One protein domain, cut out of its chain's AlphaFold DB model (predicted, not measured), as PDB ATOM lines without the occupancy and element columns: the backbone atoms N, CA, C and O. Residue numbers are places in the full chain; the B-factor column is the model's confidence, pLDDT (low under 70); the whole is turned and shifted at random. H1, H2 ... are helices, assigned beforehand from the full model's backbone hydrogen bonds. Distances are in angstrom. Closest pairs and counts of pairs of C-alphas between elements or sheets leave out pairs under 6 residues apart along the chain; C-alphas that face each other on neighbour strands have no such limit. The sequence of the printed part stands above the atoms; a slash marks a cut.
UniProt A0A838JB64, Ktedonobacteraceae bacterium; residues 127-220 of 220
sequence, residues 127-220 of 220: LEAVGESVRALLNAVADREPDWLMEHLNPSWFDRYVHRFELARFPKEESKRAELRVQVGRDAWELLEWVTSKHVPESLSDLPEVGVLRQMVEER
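What this domain is: This is residues 127 to 220 of the 220 residues of a protein of Ktedonobacteraceae bacterium (UniProt A0A838JB64). Three helices, H1, H4 and H5, make the core as a triangle in which each touches the other two: H1 and the long H4 run the same way, and H5 runs opposite ways to both. Two short helices, H2 and H3, lead the chain back from the last residues of H1, and two long links join H3 to H4 and H4 to H5. You will find 94 residues printed, with five named helices in the order H1 to H5 and no named strand: all helix. The whole is compact, with a radius of gyration of the C-alphas of 13.2 A, and only just elongated, spanning 42 by 27 by 17 A.

How they stand to each other: Begin with H1, residues 127 to 144, the hub. Its Ala 142 comes closest to Leu 149 of H2, residues 146 to 152: close but not clearly touching, C-alphas 6.2 A apart. H3, residues 155 to 161, only just touches H1, with 3 pairs of C-alphas within 8 A, the closest Arg 135 and Tyr 161 at 5.4 A. H4, residues 174 to 196, touches H1 with residues 181 to 191 alone, closest at C-alphas 134 and 188, 5.8 A, at a shallow tilt of 34.7 degrees, only just short of steep. H5, residues 208 to 218, touches H1 at C-alphas 137 and 209, 5.2 A, a shallow tilt of 28 degrees, opposite ways. Every O i to N i+4 pair is within hydrogen-bond range in H1, H2, H4 and H5; H3 has 2 of 3.

Where its parts are: Find C-alpha 127 at (126.160, 144.910, 144.911); from there H1 runs 26.1 A. H4 runs 32.9 A from C-alpha 174 at (114.969, 138.883, 146.758), and H5 ends at C-alpha 218, (138.552, 139.616, 142.677).

The domain as a whole: The printed part has no cut; residues 219 to 220 are under 70 in pLDDT.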
ATOM      1  N   LEU A 127     126.769 144.692 146.219       87.44
ATOM      2  CA  LEU A 127     126.160 144.910 144.911       87.44
ATOM      3  C   LEU A 127     126.243 146.385 144.473       87.44
ATOM      4  O   LEU A 127     126.549 146.657 143.318       87.44
ATOM      5  N   GLU A 128     126.012 147.329 145.388       88.44
ATOM      6  CA  GLU A 128     126.206 148.767 145.159       88.44
ATOM      7  C   GLU A 128     127.666 149.084 144.831       88.44
ATOM      8  O   GLU A 128     127.919 149.842 143.905       88.44
ATOM      9  N   ALA A 129     128.620 148.494 145.555       88.50
ATOM     10  CA  ALA A 129     130.045 148.738 145.345       88.50
ATOM     11  C   ALA A 129     130.502 148.281 143.953       88.50
ATOM     12  O   ALA A 129     131.129 149.055 143.229       88.50
ATOM     13  N   VAL A 130     130.142 147.057 143.549       91.12
ATOM     14  CA  VAL A 130     130.472 146.543 142.211       91.12
ATOM     15  C   VAL A 130     129.755 147.361 141.136       91.12
ATOM     16  O   VAL A 130     130.397 147.825 140.200       91.12
ATOM     17  N   GLY A 131     128.451 147.611 141.282       91.69
ATOM     18  CA  GLY A 131     127.689 148.351 140.274       91.69
ATOM     19  C   GLY A 131     128.114 149.816 140.117       91.69
ATOM     20  O   GLY A 131     128.190 150.303 138.993       91.69
ATOM     21  N   GLU A 132     128.471 150.512 141.202       92.38
ATOM     22  CA  GLU A 132     129.056 151.858 141.112       92.38
ATOM     23  C   GLU A 132     130.460 151.839 140.503       92.38
ATOM     24  O   GLU A 132     130.812 152.786 139.806       92.38
ATOM     25  N   SER A 133     131.245 150.780 140.716       92.75
ATOM     26  CA  SER A 133     132.569 150.638 140.091       92.75
ATOM     27  C   SER A 133     132.455 150.413 138.582       92.75
ATOM     28  O   SER A 133     133.180 151.045 137.817       92.75
ATOM     29  N   VAL A 134     131.486 149.598 138.141       93.88
ATOM     30  CA  VAL A 134     131.142 149.443 136.715       93.88
ATOM     31  C   VAL A 134     130.736 150.789 136.125       93.88
ATOM     32  O   VAL A 134     131.288 151.218 135.115       93.88
ATOM     33  N   ARG A 135     129.823 151.507 136.790       93.75
ATOM     34  CA  ARG A 135     129.390 152.836 136.346       93.75
ATOM     35  C   ARG A 135     130.550 153.833 136.277       93.75
ATOM     36  O   ARG A 135     130.607 154.629 135.345       93.75
ATOM     37  N   ALA A 136     131.443 153.833 137.263       94.12
ATOM     38  CA  ALA A 136     132.597 154.726 137.298       94.12
ATOM     39  C   ALA A 136     133.521 154.484 136.100       94.12
ATOM     40  O   ALA A 136     133.848 155.438 135.398       94.12
ATOM     41  N   LEU A 137     133.854 153.221 135.819       93.81
ATOM     42  CA  LEU A 137     134.679 152.867 134.669       93.81
ATOM     43  C   LEU A 137     133.996 153.225 133.342       93.81
ATOM     44  O   LEU A 137     134.642 153.810 132.482       93.81
ATOM     45  N   LEU A 138     132.692 152.968 133.189       93.19
ATOM     46  CA  LEU A 138     131.951 153.362 131.982       93.19
ATOM     47  C   LEU A 138     131.995 154.875 131.734       93.19
ATOM     48  O   LEU A 138     132.205 155.291 130.598       93.19
ATOM     49  N   ASN A 139     131.846 155.700 132.776       93.62
ATOM     50  CA  ASN A 139     131.967 157.155 132.623       93.62
ATOM     51  C   ASN A 139     133.397 157.569 132.268       93.62
ATOM     52  O   ASN A 139     133.582 158.415 131.402       93.62
ATOM     53  N   ALA A 140     134.404 156.956 132.893       93.31
ATOM     54  CA  ALA A 140     135.799 157.271 132.607       93.31
ATOM     55  C   ALA A 140     136.196 156.905 131.166       93.31
ATOM     56  O   ALA A 140     136.939 157.644 130.519       93.31
ATOM     57  N   VAL A 141     135.659 155.801 130.638       92.38
ATOM     58  CA  VAL A 141     135.793 155.443 129.221       92.38
ATOM     59  C   VAL A 141     135.041 156.444 128.342       92.38
ATOM     60  O   VAL A 141     135.614 156.922 127.370       92.38
ATOM     61  N   ALA A 142     133.804 156.815 128.692       92.00
ATOM     62  CA  ALA A 142     133.016 157.791 127.932       92.00
ATOM     63  C   ALA A 142     133.709 159.161 127.825       92.00
ATOM     64  O   ALA A 142     133.626 159.811 126.787       92.00
ATOM     65  N   ASP A 143     134.405 159.585 128.881       93.50
ATOM     66  CA  ASP A 143     135.124 160.861 128.920       93.50
ATOM     67  C   ASP A 143     136.360 160.880 128.006       93.50
ATOM     68  O   ASP A 143     136.762 161.948 127.541       93.50
ATOM     69  N   ARG A 144     136.987 159.720 127.759       92.81
ATOM     70  CA  ARG A 144     138.235 159.618 126.985       92.81
ATOM     71  C   ARG A 144     138.026 159.131 125.557       92.81
ATOM     72  O   ARG A 144     138.603 159.701 124.642       92.81
ATOM     73  N   GLU A 145     137.214 158.095 125.380       92.19
ATOM     74  CA  GLU A 145     136.983 157.408 124.106       92.19
ATOM     75  C   GLU A 145     135.477 157.133 123.907       92.19
ATOM     76  O   GLU A 145     135.029 155.980 123.948       92.19
ATOM     77  N   PRO A 146     134.656 158.184 123.714       90.69
ATOM     78  CA  PRO A 146     133.204 158.051 123.598       90.69
ATOM     79  C   PRO A 146     132.773 157.224 122.382       90.69
ATOM     80  O   PRO A 146     131.845 156.424 122.488       90.69
ATOM     81  N   ASP A 147     133.449 157.383 121.241       90.19
ATOM     82  CA  ASP A 147     133.110 156.660 120.009       90.19
ATOM     83  C   ASP A 147     133.393 155.160 120.158       90.19
ATOM     84  O   ASP A 147     132.543 154.328 119.846       90.19
ATOM     85  N   TRP A 148     134.542 154.811 120.748       89.06
ATOM     86  CA  TRP A 148     134.888 153.424 121.060       89.06
ATOM     87  C   TRP A 148     133.885 152.798 122.033       89.06
ATOM     88  O   TRP A 148     133.454 151.661 121.828       89.06
ATOM     89  N   LEU A 149     133.469 153.542 123.066       88.88
ATOM     90  CA  LEU A 149     132.445 153.070 123.994       88.88
ATOM     91  C   LEU A 149     131.145 152.755 123.255       88.88
ATOM     92  O   LEU A 149     130.572 151.697 123.480       88.88
ATOM     93  N   MET A 150     130.694 153.634 122.362       87.56
ATOM     94  CA  MET A 150     129.453 153.438 121.608       87.56
ATOM     95  C   MET A 150     129.490 152.217 120.680       87.56
ATOM     96  O   MET A 150     128.442 151.618 120.442       87.56
ATOM     97  N   GLU A 151     130.664 151.817 120.188       87.12
ATOM     98  CA  GLU A 151     130.831 150.594 119.388       87.12
ATOM     99  C   GLU A 151     130.732 149.309 120.224       87.12
ATOM    100  O   GLU A 151     130.279 148.280 119.719       87.12
ATOM    101  N   HIS A 152     131.137 149.360 121.496       83.69
ATOM    102  CA  HIS A 152     131.231 148.183 122.368       83.69
ATOM    103  C   HIS A 152     130.057 148.064 123.349       83.69
ATOM    104  O   HIS A 152     129.728 146.963 123.787       83.69
ATOM    105  N   LEU A 153     129.397 149.171 123.697       83.81
ATOM    106  CA  LEU A 153     128.375 149.212 124.739       83.81
ATOM    107  C   LEU A 153     127.145 148.374 124.366       83.81
ATOM    108  O   LEU A 153     126.475 148.602 123.357       83.81
ATOM    109  N   ASN A 154     126.756 147.466 125.259       80.75
ATOM    110  CA  ASN A 154     125.459 146.810 125.179       80.75
ATOM    111  C   ASN A 154     124.343 147.826 125.507       80.75
ATOM    112  O   ASN A 154     124.384 148.430 126.582       80.75
ATOM    113  N   PRO A 155     123.296 147.982 124.673       81.88
ATOM    114  CA  PRO A 155     122.212 148.935 124.930       81.88
ATOM    115  C   PRO A 155     121.561 148.788 126.314       81.88
ATOM    116  O   PRO A 155     121.201 149.781 126.942       81.88
ATOM    117  N   SER A 156     121.472 147.560 126.837       82.69
ATOM    118  CA  SER A 156     120.902 147.299 128.168       82.69
ATOM    119  C   SER A 156     121.733 147.863 129.327       82.69
ATOM    120  O   SER A 156     121.213 148.045 130.429       82.69
ATOM    121  N   TRP A 157     123.015 148.156 129.104       87.38
ATOM    122  CA  TRP A 157     123.890 148.747 130.115       87.38
ATOM    123  C   TRP A 157     123.616 150.230 130.299       87.38
ATOM    124  O   TRP A 157     123.751 150.727 131.416       87.38
ATOM    125  N   PHE A 158     123.176 150.917 129.241       80.19
ATOM    126  CA  PHE A 158     122.760 152.310 129.336       80.19
ATOM    127  C   PHE A 158     121.635 152.444 130.365       80.19
ATOM    128  O   PHE A 158     121.784 153.158 131.351       80.19
ATOM    129  N   ASP A 159     120.574 151.649 130.236       80.62
ATOM    130  CA  ASP A 159     119.445 151.686 131.174       80.62
ATOM    131  C   ASP A 159     119.847 151.336 132.617       80.62
ATOM    132  O   ASP A 159     119.298 151.890 133.574       80.62
ATOM    133  N   ARG A 160     120.819 150.429 132.797       86.31
ATOM    134  CA  ARG A 160     121.261 149.975 134.128       86.31
ATOM    135  C   ARG A 160     122.220 150.935 134.827       86.31
ATOM    136  O   ARG A 160     122.120 151.086 136.045       86.31
ATOM    137  N   TYR A 161     123.138 151.555 134.090       89.12
ATOM    138  CA  TYR A 161     124.267 152.297 134.660       89.12
ATOM    139  C   TYR A 161     124.252 153.800 134.351       89.12
ATOM    140  O   TYR A 161     125.062 154.532 134.914       89.12
ATOM    141  N   VAL A 162     123.313 154.314 133.544       84.06
ATOM    142  CA  VAL A 162     123.175 155.770 133.308       84.06
ATOM    143  C   VAL A 162     122.908 156.550 134.599       84.06
ATOM    144  O   VAL A 162     123.282 157.714 134.747       84.06
ATOM    145  N   HIS A 163     122.264 155.907 135.569       81.44
ATOM    146  CA  HIS A 163     121.988 156.484 136.873       81.44
ATOM    147  C   HIS A 163     122.874 155.879 137.948       81.44
ATOM    148  O   HIS A 163     123.412 154.785 137.810       81.44
ATOM    149  N   ARG A 164     122.967 156.594 139.071       80.25
ATOM    150  CA  ARG A 164     123.631 156.087 140.265       80.25
ATOM    151  C   ARG A 164     123.044 154.735 140.677       80.25
ATOM    152  O   ARG A 164     121.830 154.596 140.835       80.25
ATOM    153  N   PHE A 165     123.924 153.769 140.875       83.00
ATOM    154  CA  PHE A 165     123.629 152.400 141.237       83.00
ATOM    155  C   PHE A 165     123.496 152.283 142.761       83.00
ATOM    156  O   PHE A 165     124.452 152.046 143.496       83.00
ATOM    157  N   GLU A 166     122.280 152.514 143.252       81.50
ATOM    158  CA  GLU A 166     121.981 152.639 144.681       81.50
ATOM    159  C   GLU A 166     120.846 151.706 145.125       81.50
ATOM    160  O   GLU A 166     119.892 151.454 144.389       81.50
ATOM    161  N   LEU A 167     120.905 151.242 146.376       73.19
ATOM    162  CA  LEU A 167     119.981 150.276 146.982       73.19
ATOM    163  C   LEU A 167     118.517 150.696 146.858       73.19
ATOM    164  O   LEU A 167     117.654 149.840 146.688       73.19
ATOM    165  N   ALA A 168     118.229 151.999 146.934       74.25
ATOM    166  CA  ALA A 168     116.871 152.528 146.810       74.25
ATOM    167  C   ALA A 168     116.221 152.202 145.452       74.25
ATOM    168  O   ALA A 168     114.996 152.176 145.354       74.25
ATOM    169  N   ARG A 169     117.035 151.934 144.423       75.44
ATOM    170  CA  ARG A 169     116.600 151.573 143.068       75.44
ATOM    171  C   ARG A 169     116.589 150.067 142.824       75.44
ATOM    172  O   ARG A 169     116.146 149.631 141.764       75.44
ATOM    173  N   PHE A 170     117.073 149.261 143.769       84.38
ATOM    174  CA  PHE A 170     117.109 147.814 143.591       84.38
ATOM    175  C   PHE A 170     115.703 147.214 143.704       84.38
ATOM    176  O   PHE A 170     114.855 147.739 144.438       84.38
ATOM    177  N   PRO A 171     115.436 146.085 143.019       84.88
ATOM    178  CA  PRO A 171     114.189 145.356 143.192       84.88
ATOM    179  C   PRO A 171     113.929 145.048 144.671       84.88
ATOM    180  O   PRO A 171     114.834 144.666 145.408       84.88
ATOM    181  N   LYS A 172     112.680 145.189 145.123       80.31
ATOM    182  CA  LYS A 172     112.313 144.836 146.507       80.31
ATOM    183  C   LYS A 172     112.339 143.318 146.733       80.31
ATOM    184  O   LYS A 172     112.646 142.847 147.824       80.31
ATOM    185  N   GLU A 173     112.030 142.562 145.685       87.69
ATOM    186  CA  GLU A 173     111.986 141.101 145.682       87.69
ATOM    187  C   GLU A 173     113.402 140.498 145.749       87.69
ATOM    188  O   GLU A 173     114.303 140.951 145.045       87.69
ATOM    189  N   GLU A 174     113.632 139.492 146.603       84.69
ATOM    190  CA  GLU A 174     114.969 138.883 146.758       84.69
ATOM    191  C   GLU A 174     115.404 138.084 145.522       84.69
ATOM    192  O   GLU A 174     116.564 138.174 145.139       84.69
ATOM    193  N   SER A 175     114.486 137.372 144.857       90.44
ATOM    194  CA  SER A 175     114.753 136.637 143.605       90.44
ATOM    195  C   SER A 175     115.343 137.561 142.533       90.44
ATOM    196  O   SER A 175     116.449 137.339 142.050       90.44
ATOM    197  N   LYS A 176     114.670 138.684 142.265       88.12
ATOM    198  CA  LYS A 176     115.115 139.707 141.310       88.12
ATOM    199  C   LYS A 176     116.407 140.397 141.738       88.12
ATOM    200  O   LYS A 176     117.194 140.810 140.892       88.12
ATOM    201  N   ARG A 177     116.661 140.529 143.046       84.81
ATOM    202  CA  ARG A 177     117.960 141.016 143.541       84.81
ATOM    203  C   ARG A 177     119.075 140.008 143.307       84.81
ATOM    204  O   ARG A 177     120.180 140.423 142.978       84.81
ATOM    205  N   ALA A 178     118.815 138.714 143.463       87.81
ATOM    206  CA  ALA A 178     119.785 137.673 143.145       87.81
ATOM    207  C   ALA A 178     120.104 137.648 141.641       87.81
ATOM    208  O   ALA A 178     121.276 137.623 141.275       87.81
ATOM    209  N   GLU A 179     119.089 137.765 140.783       92.56
ATOM    210  CA  GLU A 179     119.268 137.915 139.331       92.56
ATOM    211  C   GLU A 179     120.109 139.151 138.991       92.56
ATOM    212  O   GLU A 179     121.077 139.055 138.238       92.56
ATOM    213  N   LEU A 180     119.806 140.298 139.613       90.81
ATOM    214  CA  LEU A 180     120.583 141.524 139.435       90.81
ATOM    215  C   LEU A 180     122.042 141.350 139.876       90.81
ATOM    216  O   LEU A 180     122.932 141.844 139.195       90.81
ATOM    217  N   ARG A 181     122.314 140.631 140.976       89.94
ATOM    218  CA  ARG A 181     123.695 140.342 141.412       89.94
ATOM    219  C   ARG A 181     124.472 139.569 140.356       89.94
ATOM    220  O   ARG A 181     125.598 139.943 140.046       89.94
ATOM    221  N   VAL A 182     123.871 138.516 139.804       92.56
ATOM    222  CA  VAL A 182     124.502 137.704 138.755       92.56
ATOM    223  C   VAL A 182     124.737 138.541 137.501       92.56
ATOM    224  O   VAL A 182     125.820 138.482 136.923       92.56
ATOM    225  N   GLN A 183     123.754 139.353 137.111       92.88
ATOM    226  CA  GLN A 183     123.867 140.220 135.943       92.88
ATOM    227  C   GLN A 183     124.987 141.251 136.104       92.88
ATOM    228  O   GLN A 183     125.838 141.352 135.230       92.88
ATOM    229  N   VAL A 184     125.031 141.961 137.233       92.44
ATOM    230  CA  VAL A 184     126.073 142.962 137.511       92.44
ATOM    231  C   VAL A 184     127.455 142.318 137.582       92.44
ATOM    232  O   VAL A 184     128.420 142.908 137.112       92.44
ATOM    233  N   GLY A 185     127.563 141.105 138.131       91.25
ATOM    234  CA  GLY A 185     128.820 140.356 138.135       91.25
ATOM    235  C   GLY A 185     129.300 140.011 136.724       91.25
ATOM    236  O   GLY A 185     130.482 140.165 136.429       91.25
ATOM    237  N   ARG A 186     128.390 139.590 135.834       92.50
ATOM    238  CA  ARG A 186     128.714 139.334 134.423       92.50
ATOM    239  C   ARG A 186     129.143 140.612 133.709       92.50
ATOM    240  O   ARG A 186     130.172 140.595 133.048       92.50
ATOM    241  N   ASP A 187     128.392 141.693 133.892       93.12
ATOM    242  CA  ASP A 187     128.691 142.988 133.277       93.12
ATOM    243  C   ASP A 187     130.067 143.509 133.724       93.12
ATOM    244  O   ASP A 187     130.853 143.995 132.916       93.12
ATOM    245  N   ALA A 188     130.396 143.363 135.011       92.69
ATOM    246  CA  ALA A 188     131.691 143.758 135.553       92.69
ATOM    247  C   ALA A 188     132.860 142.984 134.924       92.69
ATOM    248  O   ALA A 188     133.871 143.586 134.566       92.69
ATOM    249  N   TRP A 189     132.717 141.665 134.769       91.75
ATOM    250  CA  TRP A 189     133.721 140.829 134.109       91.75
ATOM    251  C   TRP A 189     133.868 141.162 132.625       91.75
ATOM    252  O   TRP A 189     134.989 141.329 132.156       91.75
ATOM    253  N   GLU A 190     132.755 141.312 131.911       91.50
ATOM    254  CA  GLU A 190     132.744 141.675 130.492       91.50
ATOM    255  C   GLU A 190     133.440 143.026 130.261       91.50
ATOM    256  O   GLU A 190     134.311 143.139 129.400       91.50
ATOM    257  N   LEU A 191     133.157 144.025 131.104       91.00
ATOM    258  CA  LEU A 191     133.812 145.329 131.026       91.00
ATOM    259  C   LEU A 191     135.320 145.244 131.306       91.00
ATOM    260  O   LEU A 191     136.105 145.897 130.619       91.00
ATOM    261  N   LEU A 192     135.736 144.443 132.295       90.50
ATOM    262  CA  LEU A 192     137.155 144.215 132.588       90.50
ATOM    263  C   LEU A 192     137.874 143.539 131.420       90.50
ATOM    264  O   LEU A 192     138.990 143.939 131.087       90.50
ATOM    265  N   GLU A 193     137.259 142.544 130.784       89.69
ATOM    266  CA  GLU A 193     137.815 141.897 129.592       89.69
ATOM    267  C   GLU A 193     137.973 142.887 128.439       89.69
ATOM    268  O   GLU A 193     139.019 142.891 127.787       89.69
ATOM    269  N   TRP A 194     136.992 143.769 128.220       87.81
ATOM    270  CA  TRP A 194     137.074 144.791 127.176       87.81
ATOM    271  C   TRP A 194     138.288 145.687 127.365       87.81
ATOM    272  O   TRP A 194     139.131 145.736 126.473       87.81
ATOM    273  N   VAL A 195     138.413 146.327 128.535       87.19
ATOM    274  CA  VAL A 195     139.464 147.323 128.831       87.19
ATOM    275  C   VAL A 195     140.847 146.714 129.079       87.19
ATOM    276  O   VAL A 195     141.835 147.439 129.140       87.19
ATOM    277  N   THR A 196     140.946 145.388 129.194       84.88
ATOM    278  CA  THR A 196     142.229 144.667 129.291       84.88
ATOM    279  C   THR A 196     142.590 143.898 128.021       84.88
ATOM    280  O   THR A 196     143.639 143.251 127.961       84.88
ATOM    281  N   SER A 197     141.753 143.973 126.982       84.88
ATOM    282  CA  SER A 197     142.025 143.321 125.706       84.88
ATOM    283  C   SER A 197     143.179 144.000 124.954       84.88
ATOM    284  O   SER A 197     143.506 145.168 125.152       84.88
ATOM    285  N   LYS A 198     143.815 143.263 124.035       74.81
ATOM    286  CA  LYS A 198     144.969 143.763 123.262       74.81
ATOM    287  C   LYS A 198     144.638 144.896 122.279       74.81
ATOM    288  O   LYS A 198     145.562 145.469 121.715       74.81
ATOM    289  N   HIS A 199     143.358 145.177 122.044       78.19
ATOM    290  CA  HIS A 199     142.892 146.160 121.060       78.19
ATOM    291  C   HIS A 199     142.300 147.415 121.719       78.19
ATOM    292  O   HIS A 199     141.560 148.158 121.081       78.19
ATOM    293  N   VAL A 200     142.600 147.639 123.000       85.12
ATOM    294  CA  VAL A 200     142.123 148.807 123.744       85.12
ATOM    295  C   VAL A 200     142.926 150.046 123.345       85.12
ATOM    296  O   VAL A 200     144.154 149.956 123.255       85.12
ATOM    297  N   PRO A 201     142.266 151.199 123.125       85.69
ATOM    298  CA  PRO A 201     142.945 152.476 122.951       85.69
ATOM    299  C   PRO A 201     143.954 152.752 124.072       85.69
ATOM    300  O   PRO A 201     143.665 152.556 125.252       85.69
ATOM    301  N   GLU A 202     145.141 153.248 123.718       84.94
ATOM    302  CA  GLU A 202     146.217 153.512 124.688       84.94
ATOM    303  C   GLU A 202     145.771 154.482 125.797       84.94
ATOM    304  O   GLU A 202     146.142 154.319 126.960       84.94
ATOM    305  N   SER A 203     144.878 155.415 125.461       85.06
ATOM    306  CA  SER A 203     144.237 156.381 126.359       85.06
ATOM    307  C   SER A 203     143.388 155.764 127.478       85.06
ATOM    308  O   SER A 203     143.074 156.464 128.436       85.06
ATOM    309  N   LEU A 204     142.999 154.488 127.389       85.25
ATOM    310  CA  LEU A 204     142.212 153.789 128.417       85.25
ATOM    311  C   LEU A 204     143.069 152.876 129.307       85.25
ATOM    312  O   LEU A 204     142.585 152.375 130.322       85.25
ATOM    313  N   SER A 205     144.337 152.658 128.948       79.75
ATOM    314  CA  SER A 205     145.215 151.683 129.609       79.75
ATOM    315  C   SER A 205     145.663 152.081 131.024       79.75
ATOM    316  O   SER A 205     146.010 151.211 131.822       79.75
ATOM    317  N   ASP A 206     145.623 153.373 131.359       84.94
ATOM    318  CA  ASP A 206     146.046 153.940 132.649       84.94
ATOM    319  C   ASP A 206     144.866 154.364 133.546       84.94
ATOM    320  O   ASP A 206     145.057 155.076 134.536       84.94
ATOM    321  N   LEU A 207     143.639 153.943 133.220       90.50
ATOM    322  CA  LEU A 207     142.452 154.296 133.992       90.50
ATOM    323  C   LEU A 207     142.494 153.678 135.405       90.50
ATOM    324  O   LEU A 207     142.453 152.448 135.539       90.50
ATOM    325  N   PRO A 208     142.523 154.488 136.485       91.94
ATOM    326  CA  PRO A 208     142.541 153.962 137.850       91.94
ATOM    327  C   PRO A 208     141.275 153.160 138.185       91.94
ATOM    328  O   PRO A 208     141.327 152.230 138.994       91.94
ATOM    329  N   GLU A 209     140.149 153.463 137.535       94.19
ATOM    330  CA  GLU A 209     138.871 152.763 137.685       94.19
ATOM    331  C   GLU A 209     138.965 151.280 137.300       94.19
ATOM    332  O   GLU A 209     138.250 150.461 137.880       94.19
ATOM    333  N   VAL A 210     139.879 150.902 136.396       91.56
ATOM    334  CA  VAL A 210     140.130 149.494 136.037       91.56
ATOM    335  C   VAL A 210     140.673 148.726 137.241       91.56
ATOM    336  O   VAL A 210     140.228 147.614 137.524       91.56
ATOM    337  N   GLY A 211     141.603 149.332 137.985       90.00
ATOM    338  CA  GLY A 211     142.155 148.749 139.209       90.00
ATOM    339  C   GLY A 211     141.101 148.607 140.306       90.00
ATOM    340  O   GLY A 211     141.025 147.561 140.951       90.00
ATOM    341  N   VAL A 212     140.244 149.619 140.467       91.50
ATOM    342  CA  VAL A 212     139.137 149.586 141.437       91.50
ATOM    343  C   VAL A 212     138.138 148.484 141.090       91.50
ATOM    344  O   VAL A 212     137.798 147.679 141.956       91.50
ATOM    345  N   LEU A 213     137.686 148.404 139.835       92.31
ATOM    346  CA  LEU A 213     136.736 147.374 139.417       92.31
ATOM    347  C   LEU A 213     137.331 145.971 139.572       92.31
ATOM    348  O   LEU A 213     136.662 145.088 140.104       92.31
ATOM    349  N   ARG A 214     138.601 145.781 139.189       91.12
ATOM    350  CA  ARG A 214     139.322 144.517 139.382       91.12
ATOM    351  C   ARG A 214     139.335 144.099 140.850       91.12
ATOM    352  O   ARG A 214     138.947 142.979 141.157       91.12
ATOM    353  N   GLN A 215     139.702 145.007 141.754       90.19
ATOM    354  CA  GLN A 215     139.713 144.730 143.189       90.19
ATOM    355  C   GLN A 215     138.326 144.306 143.697       90.19
ATOM    356  O   GLN A 215     138.200 143.321 144.417       90.19
ATOM    357  N   MET A 216     137.269 145.011 143.285       88.69
ATOM    358  CA  MET A 216     135.901 144.718 143.732       88.69
ATOM    359  C   MET A 216     135.372 143.366 143.236       88.69
ATOM    360  O   MET A 216     134.511 142.782 143.897       88.69
ATOM    361  N   VAL A 217     135.859 142.893 142.086       85.75
ATOM    362  CA  VAL A 217     135.458 141.620 141.470       85.75
ATOM    363  C   VAL A 217     136.324 140.447 141.951       85.75
ATOM    364  O   VAL A 217     135.806 139.343 142.080       85.75
ATOM    365  N   GLU A 218     137.613 140.664 142.236       80.12
ATOM    366  CA  GLU A 218     138.552 139.616 142.677       80.12
ATOM    367  C   GLU A 218     138.525 139.368 144.200       80.12
ATOM    368  O   GLU A 218     138.742 138.240 144.637       80.12
ATOM    369  N   GLU A 219     138.249 140.379 145.033       62.81
ATOM    370  CA  GLU A 219     138.286 140.250 146.504       62.81
ATOM    371  C   GLU A 219     137.031 139.594 147.128       62.81
ATOM    372  O   GLU A 219     136.840 139.684 148.348       62.81
ATOM    373  N   ARG A 220     136.146 138.950 146.350       53.34
ATOM    374  CA  ARG A 220     134.874 138.408 146.872       53.34
ATOM    375  C   ARG A 220     134.440 137.062 146.311       53.34
ATOM    376  O   ARG A 220     134.360 136.918 145.076       53.34
TER     377      ARG A 220